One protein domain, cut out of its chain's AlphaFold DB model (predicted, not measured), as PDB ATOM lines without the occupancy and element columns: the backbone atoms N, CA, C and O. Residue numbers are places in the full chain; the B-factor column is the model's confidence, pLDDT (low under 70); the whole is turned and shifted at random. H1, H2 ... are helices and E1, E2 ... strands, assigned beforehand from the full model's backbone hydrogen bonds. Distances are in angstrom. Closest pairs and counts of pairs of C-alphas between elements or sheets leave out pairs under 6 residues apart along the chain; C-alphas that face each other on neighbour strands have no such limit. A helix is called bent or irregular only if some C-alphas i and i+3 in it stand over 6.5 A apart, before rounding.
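AT A GLANCE: This is residues 366 to 403 and 418 to 518 of the 773 residues of the protein "Zw10 protein" of Symbiodinium sp. CCMP2456 (UniProt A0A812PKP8). Four long helices, H1, H3, H4 and H5, run nearly along one axis as an up-and-down bundle, with H3 and H4 in the middle, H1 on one side of them and H5 on the other, more loosely placed. H7 packs on H4 and H5 along one side of the bundle, while on the other side a tiny ribbon of two strands, E1 and E2, sits by H5 and the beginning of H3, with the short H2 after E1. The printed part has 139 residues, with seven named helices and two named strands in the order H1, E1, H2, E2, H3, H4, H5, H6, H7; the sheet E1 - E2 is antiparallel, and the class is mostly helix. The whole is compact, with a radius of gyration of the C-alphas of 14.9 A and spans of 45 by 30 by 27 A.

HOW THE PARTS SIT: H1, residues 366 to 385, touches H4, residues 445 to 466, at a shallow tilt of 23 degrees, the same way; their closest C-alphas are those of Leu 384 and Arg 463, 6.0 A apart. H1 only just touches H3, residues 422 to 439, with 3 pairs of C-alphas within 8 A, the closest being Trp 383 and Val 423 at 6.0 A. E1, residues 391 to 393, and E2, residues 419 to 421, are antiparallel neighbours; N 392 and O 420 are 2.9 A apart and N 420 and O 392 are 3.1 A apart, both within hydrogen-bond range. H2, residues 394 to 401, is close to H3 but not clearly touching, with the C-alphas of Val 400 and Arg 429 closest at 7.2 A. H3 and H4 form a helical hairpin, opposite ways at a shallow tilt of 11 degrees, with the C-alphas of Ala 438 and Ala 445 closest at 5.2 A. H4 is the hub, touching four other helices. H5, residues 473 to 492, is close to H4 but not clearly touching, with the C-alphas of Arg 463 and Phe 479 closest at 7.7 A. The closest C-alphas of E2 and H5 are those of Val 420 and Asp 482, 5.6 A apart. H6, residues 502 to 505, only just touches H4, with 3 pairs of C-alphas within 8 A, the closest being Lys 446 and Ala 503 at 6.7 A. H7, residues 510 to 518, touches H5 at a shallow tilt of 13 degrees, opposite ways, with the C-alphas of Leu 480 and Gly 518 closest at 5.0 A. H7 also touches H4, where the C-alphas of Ala 460 and Leu 514 are closest at 7.0 A. H1 and H5 are apart. Each O i to N i+4 pair is within hydrogen-bond range in H1, H3, H5 and H7; H4 has 16 of 18, H2 has 1 of 4 but 4 of 5 O i to N i+3 pairs, and H6 is too short for an O i to N i+4 pair.

IN THESE COORDINATES: H1 begins at C-alpha 366, (44.089, -16.044, -0.407), and is 28.4 A long from first to last C-alpha. H3 measures 25.9 A, H4 31.4 A and H5 28.6 A. H4 begins at C-alpha 445, (31.588, -15.485, 3.675). H4 and H6 are irregular, but only just: C-alphas 461 and 464 are 6.51 A apart, and C-alphas 502 and 505 are 7.0 A apart. H7 ends at C-alpha 518, (13.875, -19.127, -18.024).

THE WHOLE: The two C-alphas farthest apart are those of Gly 441 and Val 471, at 45.8 A. Residues 404 to 417 are not printed, in the link from H2 to E2, and C-alphas 403 and 418 are 20.9 A apart across this cut. Of the links that are printed whole, none is long. The mean pLDDT of the printed part is 79.0; 28 residues are under 70, among them residues 394 to 403 and 496 to 507.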
ATOM      1  N   PHE A 366      44.853 -16.754   0.614       81.12
ATOM      2  CA  PHE A 366      44.089 -16.044  -0.407       81.12
ATOM      3  C   PHE A 366      44.376 -16.575  -1.820       81.12
ATOM      4  O   PHE A 366      43.448 -16.880  -2.567       81.12
ATOM      5  N   ALA A 367      45.651 -16.767  -2.181       83.69
ATOM      6  CA  ALA A 367      46.030 -17.307  -3.487       83.69
ATOM      7  C   ALA A 367      45.552 -18.759  -3.694       83.69
ATOM      8  O   ALA A 367      45.117 -19.120  -4.791       83.69
ATOM      9  N   LYS A 368      45.606 -19.603  -2.655       81.06
ATOM     10  CA  LYS A 368      45.080 -20.980  -2.703       81.06
ATOM     11  C   LYS A 368      43.563 -20.994  -2.858       81.06
ATOM     12  O   LYS A 368      43.048 -21.760  -3.672       81.06
ATOM     13  N   ASP A 369      42.860 -20.128  -2.137       78.62
ATOM     14  CA  ASP A 369      41.410 -19.990  -2.227       78.62
ATOM     15  C   ASP A 369      40.983 -19.423  -3.586       78.62
ATOM     16  O   ASP A 369      40.011 -19.890  -4.180       78.62
ATOM     17  N   GLU A 370      41.733 -18.477  -4.149       83.38
ATOM     18  CA  GLU A 370      41.538 -17.985  -5.514       83.38
ATOM     19  C   GLU A 370      41.756 -19.086  -6.564       83.38
ATOM     20  O   GLU A 370      40.900 -19.290  -7.430       83.38
ATOM     21  N   ALA A 371      42.832 -19.870  -6.454       84.88
ATOM     22  CA  ALA A 371      43.087 -21.003  -7.342       84.88
ATOM     23  C   ALA A 371      41.998 -22.085  -7.228       84.88
ATOM     24  O   ALA A 371      41.541 -22.630  -8.239       84.88
ATOM     25  N   ARG A 372      41.524 -22.369  -6.007       84.50
ATOM     26  CA  ARG A 372      40.401 -23.281  -5.759       84.50
ATOM     27  C   ARG A 372      39.122 -22.763  -6.411       84.50
ATOM     28  O   ARG A 372      38.460 -23.524  -7.115       84.50
ATOM     29  N   ARG A 373      38.794 -21.476  -6.242       85.44
ATOM     30  CA  ARG A 373      37.645 -20.824  -6.897       85.44
ATOM     31  C   ARG A 373      37.735 -20.931  -8.417       85.44
ATOM     32  O   ARG A 373      36.762 -21.330  -9.054       85.44
ATOM     33  N   ALA A 374      38.897 -20.634  -8.997       87.12
ATOM     34  CA  ALA A 374      39.124 -20.763 -10.433       87.12
ATOM     35  C   ALA A 374      38.918 -22.211 -10.913       87.12
ATOM     36  O   ALA A 374      38.215 -22.434 -11.896       87.12
ATOM     37  N   SER A 375      39.449 -23.197 -10.183       89.69
ATOM     38  CA  SER A 375      39.259 -24.622 -10.483       89.69
ATOM     39  C   SER A 375      37.783 -25.031 -10.447       89.69
ATOM     40  O   SER A 375      37.299 -25.657 -11.390       89.69
ATOM     41  N   ILE A 376      37.035 -24.609  -9.419       88.75
ATOM     42  CA  ILE A 376      35.589 -24.871  -9.312       88.75
ATOM     43  C   ILE A 376      34.839 -24.267 -10.506       88.75
ATOM     44  O   ILE A 376      34.010 -24.943 -11.109       88.75
ATOM     45  N   LEU A 377      35.145 -23.024 -10.892       90.44
ATOM     46  CA  LEU A 377      34.497 -22.369 -12.034       90.44
ATOM     47  C   LEU A 377      34.823 -23.058 -13.366       90.44
ATOM     48  O   LEU A 377      33.941 -23.204 -14.212       90.44
ATOM     49  N   VAL A 378      36.061 -23.520 -13.555       91.69
ATOM     50  CA  VAL A 378      36.467 -24.280 -14.749       91.69
ATOM     51  C   VAL A 378      35.738 -25.623 -14.817       91.69
ATOM     52  O   VAL A 378      35.212 -25.978 -15.873       91.69
ATOM     53  N   GLN A 379      35.644 -26.345 -13.698       90.81
ATOM     54  CA  GLN A 379      34.895 -27.602 -13.623       90.81
ATOM     55  C   GLN A 379      33.403 -27.386 -13.886       90.81
ATOM     56  O   GLN A 379      32.817 -28.093 -14.703       90.81
ATOM     57  N   ALA A 380      32.803 -26.366 -13.265       90.44
ATOM     58  CA  ALA A 380      31.408 -26.006 -13.485       90.44
ATOM     59  C   ALA A 380      31.140 -25.660 -14.955       90.44
ATOM     60  O   ALA A 380      30.157 -26.129 -15.526       90.44
ATOM     61  N   LYS A 381      32.040 -24.911 -15.605       90.75
ATOM     62  CA  LYS A 381      31.946 -24.616 -17.042       90.75
ATOM     63  C   LYS A 381      31.948 -25.898 -17.871       90.75
ATOM     64  O   LYS A 381      31.089 -26.051 -18.734       90.75
ATOM     65  N   ALA A 382      32.871 -26.819 -17.588       90.12
ATOM     66  CA  ALA A 382      32.956 -28.095 -18.294       90.12
ATOM     67  C   ALA A 382      31.678 -28.935 -18.119       90.12
ATOM     68  O   ALA A 382      31.185 -29.508 -19.087       90.12
ATOM     69  N   TRP A 383      31.091 -28.964 -16.916       89.94
ATOM     70  CA  TRP A 383      29.811 -29.643 -16.682       89.94
ATOM     71  C   TRP A 383      28.658 -28.987 -17.444       89.94
ATOM     72  O   TRP A 383      27.838 -29.689 -18.024       89.94
ATOM     73  N   LEU A 384      28.595 -27.653 -17.475       87.69
ATOM     74  CA  LEU A 384      27.535 -26.914 -18.169       87.69
ATOM     75  C   LEU A 384      27.599 -27.070 -19.691       87.69
ATOM     76  O   LEU A 384      26.547 -27.074 -20.336       87.69
ATOM     77  N   GLN A 385      28.809 -27.217 -20.235       86.81
ATOM     78  CA  GLN A 385      29.059 -27.499 -21.648       86.81
ATOM     79  C   GLN A 385      28.764 -28.951 -22.033       86.81
ATOM     80  O   GLN A 385      28.506 -29.214 -23.203       86.81
ATOM     81  N   ALA A 386      28.775 -29.888 -21.081       83.19
ATOM     82  CA  ALA A 386      28.387 -31.261 -21.359       83.19
ATOM     83  C   ALA A 386      26.876 -31.339 -21.664       83.19
ATOM     84  O   ALA A 386      26.026 -30.889 -20.880       83.19
ATOM     85  N   GLU A 387      26.540 -31.912 -22.820       65.88
ATOM     86  CA  GLU A 387      25.167 -32.269 -23.167       65.88
ATOM     87  C   GLU A 387      24.723 -33.446 -22.298       65.88
ATOM     88  O   GLU A 387      25.286 -34.537 -22.355       65.88
ATOM     89  N   SER A 388      23.708 -33.225 -21.466       66.62
ATOM     90  CA  SER A 388      23.023 -34.307 -20.764       66.62
ATOM     91  C   SER A 388      21.545 -33.962 -20.645       66.62
ATOM     92  O   SER A 388      21.183 -33.009 -19.948       66.62
ATOM     93  N   ALA A 389      20.699 -34.752 -21.303       65.88
ATOM     94  CA  ALA A 389      19.250 -34.745 -21.101       65.88
ATOM     95  C   ALA A 389      18.824 -35.689 -19.957       65.88
ATOM     96  O   ALA A 389      17.633 -35.962 -19.793       65.88
ATOM     97  N   ASP A 390      19.796 -36.203 -19.196       78.94
ATOM     98  CA  ASP A 390      19.578 -37.114 -18.080       78.94
ATOM     99  C   ASP A 390      18.891 -36.378 -16.934       78.94
ATOM    100  O   ASP A 390      19.450 -35.471 -16.305       78.94
ATOM    101  N   LEU A 391      17.655 -36.794 -16.690       77.81
ATOM    102  CA  LEU A 391      16.796 -36.276 -15.642       77.81
ATOM    103  C   LEU A 391      16.949 -37.125 -14.387       77.81
ATOM    104  O   LEU A 391      16.805 -38.346 -14.431       77.81
ATOM    105  N   VAL A 392      17.191 -36.464 -13.262       77.88
ATOM    106  CA  VAL A 392      17.297 -37.087 -11.942       77.88
ATOM    107  C   VAL A 392      16.132 -36.602 -11.083       77.88
ATOM    108  O   VAL A 392      15.793 -35.417 -11.127       77.88
ATOM    109  N   SER A 393      15.503 -37.512 -10.328       71.50
ATOM    110  CA  SER A 393      14.422 -37.148  -9.399       71.50
ATOM    111  C   SER A 393      14.944 -36.222  -8.303       71.50
ATOM    112  O   SER A 393      16.020 -36.453  -7.744       71.50
ATOM    113  N   VAL A 394      14.160 -35.199  -7.972       62.72
ATOM    114  CA  VAL A 394      14.467 -34.244  -6.902       62.72
ATOM    115  C   VAL A 394      14.317 -34.869  -5.508       62.72
ATOM    116  O   VAL A 394      14.818 -34.300  -4.555       62.72
ATOM    117  N   ASP A 395      13.803 -36.092  -5.346       58.53
ATOM    118  CA  ASP A 395      13.887 -36.794  -4.047       58.53
ATOM    119  C   ASP A 395      15.348 -37.012  -3.592       58.53
ATOM    120  O   ASP A 395      15.647 -36.984  -2.400       58.53
ATOM    121  N   ALA A 396      16.298 -37.080  -4.536       48.25
ATOM    122  CA  ALA A 396      17.737 -37.090  -4.256       48.25
ATOM    123  C   ALA A 396      18.275 -35.752  -3.690       48.25
ATOM    124  O   ALA A 396      19.425 -35.678  -3.252       48.25
ATOM    125  N   PHE A 397      17.473 -34.676  -3.679       50.88
ATOM    126  CA  PHE A 397      17.800 -33.452  -2.941       50.88
ATOM    127  C   PHE A 397      17.688 -33.646  -1.436       50.88
ATOM    128  O   PHE A 397      18.394 -32.939  -0.719       50.88
ATOM    129  N   HIS A 398      16.853 -34.564  -0.939       54.19
ATOM    130  CA  HIS A 398      16.749 -34.791   0.502       54.19
ATOM    131  C   HIS A 398      18.085 -35.263   1.092       54.19
ATOM    132  O   HIS A 398      18.474 -34.735   2.126       54.19
ATOM    133  N   GLU A 399      18.869 -36.076   0.372       49.31
ATOM    134  CA  GLU A 399      20.244 -36.454   0.759       49.31
ATOM    135  C   GLU A 399      21.216 -35.256   0.792       49.31
ATOM    136  O   GLU A 399      22.122 -35.187   1.617       49.31
ATOM    137  N   VAL A 400      21.014 -34.252  -0.069       48.53
ATOM    138  CA  VAL A 400      21.775 -32.984  -0.050       48.53
ATOM    139  C   VAL A 400      21.258 -32.038   1.056       48.53
ATOM    140  O   VAL A 400      21.915 -31.060   1.418       48.53
ATOM    141  N   THR A 401      20.084 -32.336   1.619       50.28
ATOM    142  CA  THR A 401      19.358 -31.541   2.621       50.28
ATOM    143  C   THR A 401      19.399 -32.165   4.026       50.28
ATOM    144  O   THR A 401      18.926 -31.538   4.969       50.28
ATOM    145  N   GLU A 402      20.055 -33.319   4.217       51.00
ATOM    146  CA  GLU A 402      20.305 -33.955   5.532       51.00
ATOM    147  C   GLU A 402      21.178 -33.116   6.491       51.00
ATOM    148  O   GLU A 402      21.456 -33.518   7.615       51.00
ATOM    149  N   LEU A 403      21.568 -31.902   6.096       46.34
ATOM    150  CA  LEU A 403      22.163 -30.900   6.984       46.34
ATOM    151  C   LEU A 403      21.121 -30.103   7.795       46.34
ATOM    152  O   LEU A 403      21.493 -29.160   8.491       46.34
ATOM    153  N   THR A 418       9.761 -32.065 -10.250       65.75
ATOM    154  CA  THR A 418      10.031 -33.438  -9.796       65.75
ATOM    155  C   THR A 418      11.315 -34.002 -10.396       65.75
ATOM    156  O   THR A 418      11.855 -34.980  -9.881       65.75
ATOM    157  N   LYS A 419      11.834 -33.386 -11.467       79.44
ATOM    158  CA  LYS A 419      13.048 -33.813 -12.167       79.44
ATOM    159  C   LYS A 419      13.888 -32.619 -12.613       79.44
ATOM    160  O   LYS A 419      13.355 -31.653 -13.149       79.44
ATOM    161  N   VAL A 420      15.202 -32.725 -12.437       84.00
ATOM    162  CA  VAL A 420      16.203 -31.721 -12.846       84.00
ATOM    163  C   VAL A 420      17.363 -32.386 -13.574       84.00
ATOM    164  O   VAL A 420      17.523 -33.608 -13.512       84.00
ATOM    165  N   SER A 421      18.194 -31.600 -14.258       86.81
ATOM    166  CA  SER A 421      19.392 -32.141 -14.893       86.81
ATOM    167  C   SER A 421      20.438 -32.585 -13.864       86.81
ATOM    168  O   SER A 421      20.654 -31.963 -12.818       86.81
ATOM    169  N   SER A 422      21.163 -33.659 -14.186       86.00
ATOM    170  CA  SER A 422      22.303 -34.121 -13.379       86.00
ATOM    171  C   SER A 422      23.422 -33.069 -13.267       86.00
ATOM    172  O   SER A 422      24.133 -33.009 -12.259       86.00
ATOM    173  N   VAL A 423      23.556 -32.204 -14.278       86.69
ATOM    174  CA  VAL A 423      24.487 -31.069 -14.301       86.69
ATOM    175  C   VAL A 423      24.102 -30.024 -13.258       86.69
ATOM    176  O   VAL A 423      24.974 -29.584 -12.502       86.69
ATOM    177  N   LEU A 424      22.815 -29.666 -13.158       88.25
ATOM    178  CA  LEU A 424      22.352 -28.748 -12.121       88.25
ATOM    179  C   LEU A 424      22.626 -29.319 -10.728       88.25
ATOM    180  O   LEU A 424      23.144 -28.603  -9.878       88.25
ATOM    181  N   LEU A 425      22.363 -30.609 -10.493       85.69
ATOM    182  CA  LEU A 425      22.638 -31.227  -9.191       85.69
ATOM    183  C   LEU A 425      24.101 -31.074  -8.756       85.69
ATOM    184  O   LEU A 425      24.370 -30.795  -7.587       85.69
ATOM    185  N   ARG A 426      25.058 -31.217  -9.682       87.69
ATOM    186  CA  ARG A 426      26.484 -30.988  -9.382       87.69
ATOM    187  C   ARG A 426      26.758 -29.528  -9.029       87.69
ATOM    188  O   ARG A 426      27.440 -29.270  -8.040       87.69
ATOM    189  N   LEU A 427      26.192 -28.589  -9.789       88.56
ATOM    190  CA  LEU A 427      26.322 -27.154  -9.529       88.56
ATOM    191  C   LEU A 427      25.771 -26.786  -8.143       88.56
ATOM    192  O   LEU A 427      26.437 -26.107  -7.363       88.56
ATOM    193  N   VAL A 428      24.582 -27.288  -7.811       86.19
ATOM    194  CA  VAL A 428      23.921 -27.057  -6.525       86.19
ATOM    195  C   VAL A 428      24.730 -27.641  -5.374       86.19
ATOM    196  O   VAL A 428      24.915 -26.969  -4.361       86.19
ATOM    197  N   ARG A 429      25.265 -28.859  -5.523       85.94
ATOM    198  CA  ARG A 429      26.155 -29.456  -4.516       85.94
ATOM    199  C   ARG A 429      27.379 -28.579  -4.266       85.94
ATOM    200  O   ARG A 429      27.715 -28.363  -3.107       85.94
ATOM    201  N   CYS A 430      27.991 -28.020  -5.312       86.19
ATOM    202  CA  CYS A 430      29.102 -27.077  -5.165       86.19
ATOM    203  C   CYS A 430      28.699 -25.781  -4.449       86.19
ATOM    204  O   CYS A 430      29.452 -25.299  -3.602       86.19
ATOM    205  N   ILE A 431      27.524 -25.222  -4.758       85.94
ATOM    206  CA  ILE A 431      26.993 -24.034  -4.072       85.94
ATOM    207  C   ILE A 431      26.830 -24.334  -2.577       85.94
ATOM    208  O   ILE A 431      27.402 -23.636  -1.743       85.94
ATOM    209  N   LEU A 432      26.130 -25.417  -2.237       82.38
ATOM    210  CA  LEU A 432      25.849 -25.781  -0.848       82.38
ATOM    211  C   LEU A 432      27.115 -26.159  -0.069       82.38
ATOM    212  O   LEU A 432      27.258 -25.748   1.079       82.38
ATOM    213  N   SER A 433      28.067 -26.876  -0.679       82.62
ATOM    214  CA  SER A 433      29.339 -27.208  -0.023       82.62
ATOM    215  C   SER A 433      30.198 -25.974   0.248       82.62
ATOM    216  O   SER A 433      30.875 -25.920   1.270       82.62
ATOM    217  N   SER A 434      30.178 -24.987  -0.656       80.75
ATOM    218  CA  SER A 434      30.942 -23.744  -0.485       80.75
ATOM    219  C   SER A 434      30.337 -22.892   0.629       80.75
ATOM    220  O   SER A 434      31.053 -22.425   1.506       80.75
ATOM    221  N   VAL A 435      29.004 -22.770   0.652       79.12
ATOM    222  CA  VAL A 435      28.272 -22.073   1.722       79.12
ATOM    223  C   VAL A 435      28.513 -22.735   3.078       79.12
ATOM    224  O   VAL A 435      28.788 -22.040   4.052       79.12
ATOM    225  N   LYS A 436      28.510 -24.073   3.138       78.50
ATOM    226  CA  LYS A 436      28.854 -24.809   4.360       78.50
ATOM    227  C   LYS A 436      30.289 -24.530   4.827       78.50
ATOM    228  O   LYS A 436      30.494 -24.275   6.005       78.50
ATOM    229  N   ALA A 437      31.271 -24.535   3.923       75.06
ATOM    230  CA  ALA A 437      32.664 -24.252   4.282       75.06
ATOM    231  C   ALA A 437      32.847 -22.832   4.850       75.06
ATOM    232  O   ALA A 437      33.597 -22.641   5.806       75.06
ATOM    233  N   ALA A 438      32.134 -21.847   4.298       76.06
ATOM    234  CA  ALA A 438      32.129 -20.491   4.837       76.06
ATOM    235  C   ALA A 438      31.532 -20.422   6.246       76.06
ATOM    236  O   ALA A 438      32.066 -19.744   7.120       76.06
ATOM    237  N   TRP A 439      30.444 -21.159   6.467       72.56
ATOM    238  CA  TRP A 439      29.793 -21.255   7.768       72.56
ATOM    239  C   TRP A 439      30.681 -21.913   8.828       72.56
ATOM    240  O   TRP A 439      30.793 -21.408   9.940       72.56
ATOM    241  N   ASP A 440      31.375 -22.994   8.467       74.62
ATOM    242  CA  ASP A 440      32.313 -23.699   9.350       74.62
ATOM    243  C   ASP A 440      33.579 -22.859   9.664       74.62
ATOM    244  O   ASP A 440      34.525 -23.355  10.278       74.62
ATOM    245  N   GLY A 441      33.631 -21.592   9.224       71.62
ATOM    246  CA  GLY A 441      34.755 -20.675   9.412       71.62
ATOM    247  C   GLY A 441      35.988 -21.047   8.589       71.62
ATOM    248  O   GLY A 441      37.069 -20.510   8.825       71.62
ATOM    249  N   GLN A 442      35.850 -21.975   7.637       67.44
ATOM    250  CA  GLN A 442      36.947 -22.419   6.776       67.44
ATOM    251  C   GLN A 442      37.185 -21.468   5.601       67.44
ATOM    252  O   GLN A 442      38.235 -21.547   4.970       67.44
ATOM    253  N   GLN A 443      36.217 -20.605   5.281       69.94
ATOM    254  CA  GLN A 443      36.287 -19.686   4.151       69.94
ATOM    255  C   GLN A 443      35.597 -18.358   4.482       69.94
ATOM    256  O   GLN A 443      34.627 -18.322   5.237       69.94
ATOM    257  N   GLU A 444      36.058 -17.252   3.900       74.69
ATOM    258  CA  GLU A 444      35.386 -15.968   4.091       74.69
ATOM    259  C   GLU A 444      33.998 -15.962   3.419       74.69
ATOM    260  O   GLU A 444      33.833 -16.317   2.244       74.69
ATOM    261  N   ALA A 445      32.974 -15.512   4.153       73.25
ATOM    262  CA  ALA A 445      31.588 -15.485   3.675       73.25
ATOM    263  C   ALA A 445      31.415 -14.643   2.398       73.25
ATOM    264  O   ALA A 445      30.723 -15.050   1.463       73.25
ATOM    265  N   LYS A 446      32.097 -13.492   2.321       77.38
ATOM    266  CA  LYS A 446      32.058 -12.592   1.159       77.38
ATOM    267  C   LYS A 446      32.567 -13.276  -0.112       77.38
ATOM    268  O   LYS A 446      31.942 -13.181  -1.165       77.38
ATOM    269  N   GLU A 447      33.686 -13.982  -0.004       78.12
ATOM    270  CA  GLU A 447      34.307 -14.682  -1.127       78.12
ATOM    271  C   GLU A 447      33.457 -15.842  -1.638       78.12
ATOM    272  O   GLU A 447      33.372 -16.095  -2.843       78.12
ATOM    273  N   THR A 448      32.803 -16.531  -0.709       80.94
ATOM    274  CA  THR A 448      31.903 -17.641  -1.004       80.94
ATOM    275  C   THR A 448      30.669 -17.166  -1.760       80.94
ATOM    276  O   THR A 448      30.280 -17.773  -2.757       80.94
ATOM    277  N   LEU A 449      30.085 -16.039  -1.353       80.31
ATOM    278  CA  LEU A 449      28.956 -15.432  -2.062       80.31
ATOM    279  C   LEU A 449      29.334 -14.983  -3.473       80.31
ATOM    280  O   LEU A 449      28.563 -15.184  -4.413       80.31
ATOM    281  N   GLU A 450      30.536 -14.432  -3.652       84.62
ATOM    282  CA  GLU A 450      31.037 -14.085  -4.979       84.62
ATOM    283  C   GLU A 450      31.198 -15.329  -5.869       84.62
ATOM    284  O   GLU A 450      30.817 -15.301  -7.043       84.62
ATOM    285  N   LEU A 451      31.688 -16.444  -5.316       87.19
ATOM    286  CA  LEU A 451      31.750 -17.720  -6.030       87.19
ATOM    287  C   LEU A 451      30.350 -18.207  -6.435       87.19
ATOM    288  O   LEU A 451      30.155 -18.561  -7.597       87.19
ATOM    289  N   VAL A 452      29.372 -18.188  -5.523       87.62
ATOM    290  CA  VAL A 452      27.980 -18.583  -5.815       87.62
ATOM    291  C   VAL A 452      27.389 -17.715  -6.927       87.62
ATOM    292  O   VAL A 452      26.838 -18.244  -7.891       87.62
ATOM    293  N   ARG A 453      27.575 -16.391  -6.863       89.06
ATOM    294  CA  ARG A 453      27.137 -15.464  -7.917       89.06
ATOM    295  C   ARG A 453      27.775 -15.801  -9.262       89.06
ATOM    296  O   ARG A 453      27.070 -15.897 -10.264       89.06
ATOM    297  N   ARG A 454      29.093 -16.024  -9.296       90.50
ATOM    298  CA  ARG A 454      29.815 -16.415 -10.519       90.50
ATOM    299  C   ARG A 454      29.317 -17.752 -11.075       90.50
ATOM    300  O   ARG A 454      29.174 -17.859 -12.288       90.50
ATOM    301  N   LEU A 455      28.993 -18.729 -10.227       91.31
ATOM    302  CA  LEU A 455      28.411 -20.011 -10.645       91.31
ATOM    303  C   LEU A 455      27.015 -19.843 -11.265       91.31
ATOM    304  O   LEU A 455      26.758 -20.397 -12.333       91.31
ATOM    305  N   CYS A 456      26.141 -19.040 -10.653       91.12
ATOM    306  CA  CYS A 456      24.814 -18.741 -11.199       91.12
ATOM    307  C   CYS A 456      24.892 -17.975 -12.530       91.12
ATOM    308  O   CYS A 456      24.184 -18.311 -13.478       91.12
ATOM    309  N   MET A 457      25.784 -16.984 -12.639       90.81
ATOM    310  CA  MET A 457      26.019 -16.264 -13.897       90.81
ATOM    311  C   MET A 457      26.584 -17.187 -14.980       90.81
ATOM    312  O   MET A 457      26.167 -17.119 -16.131       90.81
ATOM    313  N   LEU A 458      27.506 -18.083 -14.622       91.44
ATOM    314  CA  LEU A 458      28.054 -19.063 -15.554       91.44
ATOM    315  C   LEU A 458      26.961 -20.004 -16.075       91.44
ATOM    316  O   LEU A 458      26.919 -20.270 -17.273       91.44
ATOM    317  N   PHE A 459      26.050 -20.459 -15.209       91.94
ATOM    318  CA  PHE A 459      24.867 -21.220 -15.617       91.94
ATOM    319  C   PHE A 459      23.996 -20.426 -16.602       91.94
ATOM    320  O   PHE A 459      23.693 -20.929 -17.685       91.94
ATOM    321  N   ALA A 460      23.666 -19.178 -16.258       90.12
ATOM    322  CA  ALA A 460      22.828 -18.296 -17.068       90.12
ATOM    323  C   ALA A 460      23.423 -17.992 -18.453       90.12
ATOM    324  O   ALA A 460      22.686 -17.897 -19.428       90.12
ATOM    325  N   LEU A 461      24.749 -17.863 -18.553       89.12
ATOM    326  CA  LEU A 461      25.431 -17.551 -19.809       89.12
ATOM    327  C   LEU A 461      25.715 -18.799 -20.650       89.12
ATOM    328  O   LEU A 461      25.556 -18.778 -21.862       89.12
ATOM    329  N   VAL A 462      26.167 -19.896 -20.044       88.69
ATOM    330  CA  VAL A 462      26.644 -21.055 -20.813       88.69
ATOM    331  C   VAL A 462      25.482 -21.918 -21.291       88.69
ATOM    332  O   VAL A 462      25.452 -22.318 -22.455       88.69
ATOM    333  N   ARG A 463      24.514 -22.216 -20.417       85.25
ATOM    334  CA  ARG A 463      23.497 -23.233 -20.715       85.25
ATOM    335  C   ARG A 463      22.600 -22.854 -21.907       85.25
ATOM    336  O   ARG A 463      22.420 -23.713 -22.767       85.25
ATOM    337  N   PRO A 464      22.109 -21.609 -22.051       85.06
ATOM    338  CA  PRO A 464      21.263 -21.244 -23.189       85.06
ATOM    339  C   PRO A 464      21.971 -21.178 -24.541       85.06
ATOM    340  O   PRO A 464      21.306 -21.233 -25.572       85.06
ATOM    341  N   HIS A 465      23.296 -21.013 -24.552       81.00
ATOM    342  CA  HIS A 465      24.077 -20.891 -25.785       81.00
ATOM    343  C   HIS A 465      24.619 -22.224 -26.289       81.00
ATOM    344  O   HIS A 465      24.786 -22.392 -27.493       81.00
ATOM    345  N   VAL A 466      24.900 -23.162 -25.383       76.69
ATOM    346  CA  VAL A 466      25.357 -24.508 -25.755       76.69
ATOM    347  C   VAL A 466      24.213 -25.310 -26.367       76.69
ATOM    348  O   VAL A 466      24.402 -25.982 -27.374       76.69
ATOM    349  N   HIS A 467      23.015 -25.197 -25.797       70.12
ATOM    350  CA  HIS A 467      21.852 -25.955 -26.242       70.12
ATOM    351  C   HIS A 467      20.999 -25.066 -27.139       70.12
ATOM    352  O   HIS A 467      20.685 -23.939 -26.766       70.12
ATOM    353  N   GLN A 468      20.590 -25.542 -28.316       77.69
ATOM    354  CA  GLN A 468      19.654 -24.823 -29.189       77.69
ATOM    355  C   GLN A 468      18.238 -24.822 -28.581       77.69
ATOM    356  O   GLN A 468      17.304 -25.395 -29.139       77.69
ATOM    357  N   LEU A 469      18.066 -24.168 -27.427       81.25
ATOM    358  CA  LEU A 469      16.865 -24.239 -26.587       81.25
ATOM    359  C   LEU A 469      15.586 -23.814 -27.319       81.25
ATOM    360  O   LEU A 469      14.496 -24.192 -26.921       81.25
ATOM    361  N   LYS A 470      15.695 -23.034 -28.397       82.31
ATOM    362  CA  LYS A 470      14.530 -22.659 -29.210       82.31
ATOM    363  C   LYS A 470      13.943 -23.841 -29.986       82.31
ATOM    364  O   LYS A 470      12.740 -23.861 -30.209       82.31
ATOM    365  N   VAL A 471      14.782 -24.788 -30.410       84.44
ATOM    366  CA  VAL A 471      14.403 -25.873 -31.324       84.44
ATOM    367  C   VAL A 471      13.953 -27.113 -30.558       84.44
ATOM    368  O   VAL A 471      12.931 -27.703 -30.896       84.44
ATOM    369  N   ASP A 472      14.688 -27.492 -29.512       88.75
ATOM    370  CA  ASP A 472      14.395 -28.692 -28.726       88.75
ATOM    371  C   ASP A 472      13.533 -28.357 -27.499       88.75
ATOM    372  O   ASP A 472      14.009 -27.820 -26.491       88.75
ATOM    373  N   ALA A 473      12.248 -28.714 -27.581       89.69
ATOM    374  CA  ALA A 473      11.276 -28.503 -26.513       89.69
ATOM    375  C   ALA A 473      11.662 -29.219 -25.209       89.69
ATOM    376  O   ALA A 473      11.483 -28.654 -24.132       89.69
ATOM    377  N   LYS A 474      12.247 -30.423 -25.288       89.69
ATOM    378  CA  LYS A 474      12.668 -31.180 -24.106       89.69
ATOM    379  C   LYS A 474      13.803 -30.451 -23.401       89.69
ATOM    380  O   LYS A 474      13.694 -30.184 -22.206       89.69
ATOM    381  N   LEU A 475      14.864 -30.081 -24.122       88.56
ATOM    382  CA  LEU A 475      16.003 -29.363 -23.532       88.56
ATOM    383  C   LEU A 475      15.591 -28.002 -22.958       88.56
ATOM    384  O   LEU A 475      16.057 -27.633 -21.878       88.56
ATOM    385  N   CYS A 476      14.684 -27.283 -23.624       90.88
ATOM    386  CA  CYS A 476      14.139 -26.031 -23.101       90.88
ATOM    387  C   CYS A 476      13.340 -26.231 -21.811       90.88
ATOM    388  O   CYS A 476      13.468 -25.438 -20.877       90.88
ATOM    389  N   SER A 477      12.536 -27.292 -21.734       90.31
ATOM    390  CA  SER A 477      11.804 -27.647 -20.518       90.31
ATOM    391  C   SER A 477      12.735 -28.050 -19.381       90.31
ATOM    392  O   SER A 477      12.497 -27.636 -18.248       90.31
ATOM    393  N   VAL A 478      13.814 -28.795 -19.665       90.12
ATOM    394  CA  VAL A 478      14.838 -29.121 -18.657       90.12
ATOM    395  C   VAL A 478      15.500 -27.844 -18.153       90.12
ATOM    396  O   VAL A 478      15.637 -27.665 -16.950       90.12
ATOM    397  N   PHE A 479      15.853 -26.923 -19.052       91.12
ATOM    398  CA  PHE A 479      16.435 -25.640 -18.670       91.12
ATOM    399  C   PHE A 479      15.494 -24.811 -17.783       91.12
ATOM    400  O   PHE A 479      15.939 -24.267 -16.774       91.12
ATOM    401  N   LEU A 480      14.198 -24.744 -18.106       91.19
ATOM    402  CA  LEU A 480      13.221 -24.045 -17.267       91.19
ATOM    403  C   LEU A 480      13.093 -24.702 -15.884       91.19
ATOM    404  O   LEU A 480      13.110 -24.000 -14.874       91.19
ATOM    405  N   ALA A 481      13.005 -26.032 -15.819       89.25
ATOM    406  CA  ALA A 481      12.974 -26.760 -14.550       89.25
ATOM    407  C   ALA A 481      14.243 -26.501 -13.718       89.25
ATOM    408  O   ALA A 481      14.155 -26.253 -12.513       89.25
ATOM    409  N   ASP A 482      15.408 -26.475 -14.370       90.31
ATOM    410  CA  ASP A 482      16.686 -26.189 -13.730       90.31
ATOM    411  C   ASP A 482      16.742 -24.758 -13.163       90.31
ATOM    412  O   ASP A 482      17.153 -24.550 -12.021       90.31
ATOM    413  N   VAL A 483      16.282 -23.770 -13.938       91.50
ATOM    414  CA  VAL A 483      16.171 -22.365 -13.511       91.50
ATOM    415  C   VAL A 483      15.272 -22.238 -12.284       91.50
ATOM    416  O   VAL A 483      15.663 -21.606 -11.303       91.50
ATOM    417  N   LEU A 484      14.083 -22.847 -12.313       88.50
ATOM    418  CA  LEU A 484      13.128 -22.783 -11.204       88.50
ATOM    419  C   LEU A 484      13.684 -23.453  -9.942       88.50
ATOM    420  O   LEU A 484      13.524 -22.928  -8.841       88.50
ATOM    421  N   CYS A 485      14.388 -24.577 -10.098       86.31
ATOM    422  CA  CYS A 485      15.072 -25.241  -8.993       86.31
ATOM    423  C   CYS A 485      16.169 -24.348  -8.390       86.31
ATOM    424  O   CYS A 485      16.210 -24.161  -7.172       86.31
ATOM    425  N   LEU A 486      17.019 -23.742  -9.227       87.69
ATOM    426  CA  LEU A 486      18.085 -22.844  -8.778       87.69
ATOM    427  C   LEU A 486      17.529 -21.602  -8.068       87.69
ATOM    428  O   LEU A 486      18.024 -21.235  -7.006       87.69
ATOM    429  N   VAL A 487      16.471 -20.992  -8.614       88.56
ATOM    430  CA  VAL A 487      15.750 -19.875  -7.984       88.56
ATOM    431  C   VAL A 487      15.251 -20.272  -6.600       88.56
ATOM    432  O   VAL A 487      15.502 -19.556  -5.633       88.56
ATOM    433  N   ASN A 488      14.605 -21.432  -6.488       83.44
ATOM    434  CA  ASN A 488      14.123 -21.918  -5.207       83.44
ATOM    435  C   ASN A 488      15.278 -22.069  -4.201       83.44
ATOM    436  O   ASN A 488      15.188 -21.565  -3.088       83.44
ATOM    437  N   ILE A 489      16.403 -22.674  -4.590       81.38
ATOM    438  CA  ILE A 489      17.577 -22.810  -3.708       81.38
ATOM    439  C   ILE A 489      18.090 -21.457  -3.220       81.38
ATOM    440  O   ILE A 489      18.392 -21.323  -2.037       81.38
ATOM    441  N   LEU A 490      18.191 -20.467  -4.108       82.50
ATOM    442  CA  LEU A 490      18.659 -19.128  -3.745       82.50
ATOM    443  C   LEU A 490      17.701 -18.430  -2.775       82.50
ATOM    444  O   LEU A 490      18.168 -17.752  -1.867       82.50
ATOM    445  N   ILE A 491      16.388 -18.638  -2.924       82.38
ATOM    446  CA  ILE A 491      15.377 -18.141  -1.979       82.38
ATOM    447  C   ILE A 491      15.513 -18.834  -0.621       82.38
ATOM    448  O   ILE A 491      15.381 -18.178   0.404       82.38
ATOM    449  N   TRP A 492      15.797 -20.142  -0.593       76.94
ATOM    450  CA  TRP A 492      15.934 -20.911   0.651       76.94
ATOM    451  C   TRP A 492      17.271 -20.732   1.358       76.94
ATOM    452  O   TRP A 492      17.354 -21.010   2.554       76.94
ATOM    453  N   LEU A 493      18.312 -20.308   0.641       75.19
ATOM    454  CA  LEU A 493      19.663 -20.199   1.180       75.19
ATOM    455  C   LEU A 493      19.709 -19.373   2.481       75.19
ATOM    456  O   LEU A 493      20.266 -19.883   3.443       75.19
ATOM    457  N   PRO A 494      19.081 -18.184   2.582       72.31
ATOM    458  CA  PRO A 494      19.118 -17.382   3.808       72.31
ATOM    459  C   PRO A 494      18.355 -18.021   4.978       72.31
ATOM    460  O   PRO A 494      18.753 -17.886   6.126       72.31
ATOM    461  N   TYR A 495      17.273 -18.756   4.703       70.62
ATOM    462  CA  TYR A 495      16.419 -19.349   5.745       70.62
ATOM    463  C   TYR A 495      16.955 -20.664   6.312       70.62
ATOM    464  O   TYR A 495      16.443 -21.164   7.313       70.62
ATOM    465  N   ARG A 496      17.956 -21.266   5.666       65.69
ATOM    466  CA  ARG A 496      18.539 -22.539   6.101       65.69
ATOM    467  C   ARG A 496      19.513 -22.399   7.271       65.69
ATOM    468  O   ARG A 496      19.855 -23.426   7.853       65.69
ATOM    469  N   TRP A 497      19.935 -21.185   7.634       63.22
ATOM    470  CA  TRP A 497      20.913 -20.975   8.701       63.22
ATOM    471  C   TRP A 497      20.458 -19.898   9.704       63.22
ATOM    472  O   TRP A 497      19.937 -18.864   9.304       63.22
ATOM    473  N   PRO A 498      20.608 -20.141  11.021       55.59
ATOM    474  CA  PRO A 498      19.893 -19.401  12.066       55.59
ATOM    475  C   PRO A 498      20.451 -18.011  12.414       55.59
ATOM    476  O   PRO A 498      19.835 -17.319  13.223       55.59
ATOM    477  N   THR A 499      21.587 -17.577  11.855       57.28
ATOM    478  CA  THR A 499      22.139 -16.241  12.149       57.28
ATOM    479  C   THR A 499      22.228 -15.388  10.894       57.28
ATOM    480  O   THR A 499      22.959 -15.786   9.986       57.28
ATOM    481  N   PRO A 500      21.583 -14.208  10.870       52.81
ATOM    482  CA  PRO A 500      21.629 -13.338   9.716       52.81
ATOM    483  C   PRO A 500      22.998 -12.649   9.577       52.81
ATOM    484  O   PRO A 500      23.343 -11.762  10.360       52.81
ATOM    485  N   HIS A 501      23.803 -13.037   8.592       54.44
ATOM    486  CA  HIS A 501      24.977 -12.299   8.139       54.44
ATOM    487  C   HIS A 501      24.543 -11.218   7.123       54.44
ATOM    488  O   HIS A 501      23.917 -11.545   6.123       54.44
ATOM    489  N   PRO A 502      24.932  -9.932   7.244       49.41
ATOM    490  CA  PRO A 502      24.537  -8.863   6.302       49.41
ATOM    491  C   PRO A 502      24.926  -9.084   4.823       49.41
ATOM    492  O   PRO A 502      24.497  -8.334   3.949       49.41
ATOM    493  N   ALA A 503      25.719 -10.114   4.519       48.97
ATOM    494  CA  ALA A 503      26.038 -10.544   3.162       48.97
ATOM    495  C   ALA A 503      24.913 -11.393   2.498       48.97
ATOM    496  O   ALA A 503      24.974 -11.680   1.305       48.97
ATOM    497  N   GLU A 504      23.857 -11.737   3.243       52.34
ATOM    498  CA  GLU A 504      22.719 -12.592   2.854       52.34
ATOM    499  C   GLU A 504      21.807 -12.060   1.744       52.34
ATOM    500  O   GLU A 504      21.002 -12.809   1.198       52.34
ATOM    501  N   LEU A 505      21.929 -10.786   1.368       54.06
ATOM    502  CA  LEU A 505      21.034 -10.153   0.391       54.06
ATOM    503  C   LEU A 505      21.611 -10.095  -1.036       54.06
ATOM    504  O   LEU A 505      20.917  -9.683  -1.961       54.06
ATOM    505  N   VAL A 506      22.866 -10.515  -1.244       57.34
ATOM    506  CA  VAL A 506      23.618 -10.259  -2.496       57.34
ATOM    507  C   VAL A 506      23.358 -11.294  -3.603       57.34
ATOM    508  O   VAL A 506      23.868 -11.151  -4.710       57.34
ATOM    509  N   THR A 507      22.589 -12.351  -3.336       67.31
ATOM    510  CA  THR A 507      22.198 -13.345  -4.358       67.31
ATOM    511  C   THR A 507      20.702 -13.351  -4.662       67.31
ATOM    512  O   THR A 507      20.295 -13.944  -5.663       67.31
ATOM    513  N   LEU A 508      19.878 -12.667  -3.859       77.12
ATOM    514  CA  LEU A 508      18.440 -12.522  -4.117       77.12
ATOM    515  C   LEU A 508      18.156 -11.627  -5.331       77.12
ATOM    516  O   LEU A 508      17.125 -11.781  -5.975       77.12
ATOM    517  N   ASP A 509      19.086 -10.747  -5.705       82.38
ATOM    518  CA  ASP A 509      19.006  -9.953  -6.936       82.38
ATOM    519  C   ASP A 509      19.111 -10.811  -8.213       82.38
ATOM    520  O   ASP A 509      18.620 -10.412  -9.270       82.38
ATOM    521  N   LEU A 510      19.707 -12.007  -8.121       84.62
ATOM    522  CA  LEU A 510      19.785 -12.965  -9.226       84.62
ATOM    523  C   LEU A 510      18.469 -13.713  -9.445       84.62
ATOM    524  O   LEU A 510      18.227 -14.190 -10.551       84.62
ATOM    525  N   VAL A 511      17.614 -13.824  -8.423       88.25
ATOM    526  CA  VAL A 511      16.327 -14.532  -8.505       88.25
ATOM    527  C   VAL A 511      15.439 -13.998  -9.638       88.25
ATOM    528  O   VAL A 511      15.063 -14.800 -10.500       88.25
ATOM    529  N   PRO A 512      15.123 -12.687  -9.715       89.12
ATOM    530  CA  PRO A 512      14.306 -12.166 -10.810       89.12
ATOM    531  C   PRO A 512      14.990 -12.332 -12.175       89.12
ATOM    532  O   PRO A 512      14.320 -12.660 -13.150       89.12
ATOM    533  N   GLN A 513      16.319 -12.187 -12.247       89.00
ATOM    534  CA  GLN A 513      17.076 -12.321 -13.499       89.00
ATOM    535  C   GLN A 513      17.036 -13.755 -14.044       89.00
ATOM    536  O   GLN A 513      16.787 -13.965 -15.230       89.00
ATOM    537  N   LEU A 514      17.252 -14.750 -13.179       89.81
ATOM    538  CA  LEU A 514      17.188 -16.162 -13.550       89.81
ATOM    539  C   LEU A 514      15.773 -16.554 -13.970       89.81
ATOM    540  O   LEU A 514      15.607 -17.216 -14.992       89.81
ATOM    541  N   ARG A 515      14.753 -16.103 -13.230       89.25
ATOM    542  CA  ARG A 515      13.350 -16.359 -13.571       89.25
ATOM    543  C   ARG A 515      12.994 -15.801 -14.950       89.25
ATOM    544  O   ARG A 515      12.522 -16.549 -15.803       89.25
ATOM    545  N   GLN A 516      13.319 -14.530 -15.189       90.69
ATOM    546  CA  GLN A 516      13.092 -13.869 -16.472       90.69
ATOM    547  C   GLN A 516      13.829 -14.577 -17.619       90.69
ATOM    548  O   GLN A 516      13.284 -14.714 -18.711       90.69
ATOM    549  N   LEU A 517      15.053 -15.059 -17.381       91.25
ATOM    550  CA  LEU A 517      15.819 -15.821 -18.367       91.25
ATOM    551  C   LEU A 517      15.100 -17.122 -18.762       91.25
ATOM    552  O   LEU A 517      14.951 -17.405 -19.953       91.25
ATOM    553  N   GLY A 518      14.637 -17.900 -17.778       90.19
ATOM    554  CA  GLY A 518      13.875 -19.127 -18.024       90.19
ATOM    555  C   GLY A 518      12.594 -18.862 -18.817       90.19
ATOM    556  O   GLY A 518      12.342 -19.520 -19.827       90.19
TER     557      GLY A 518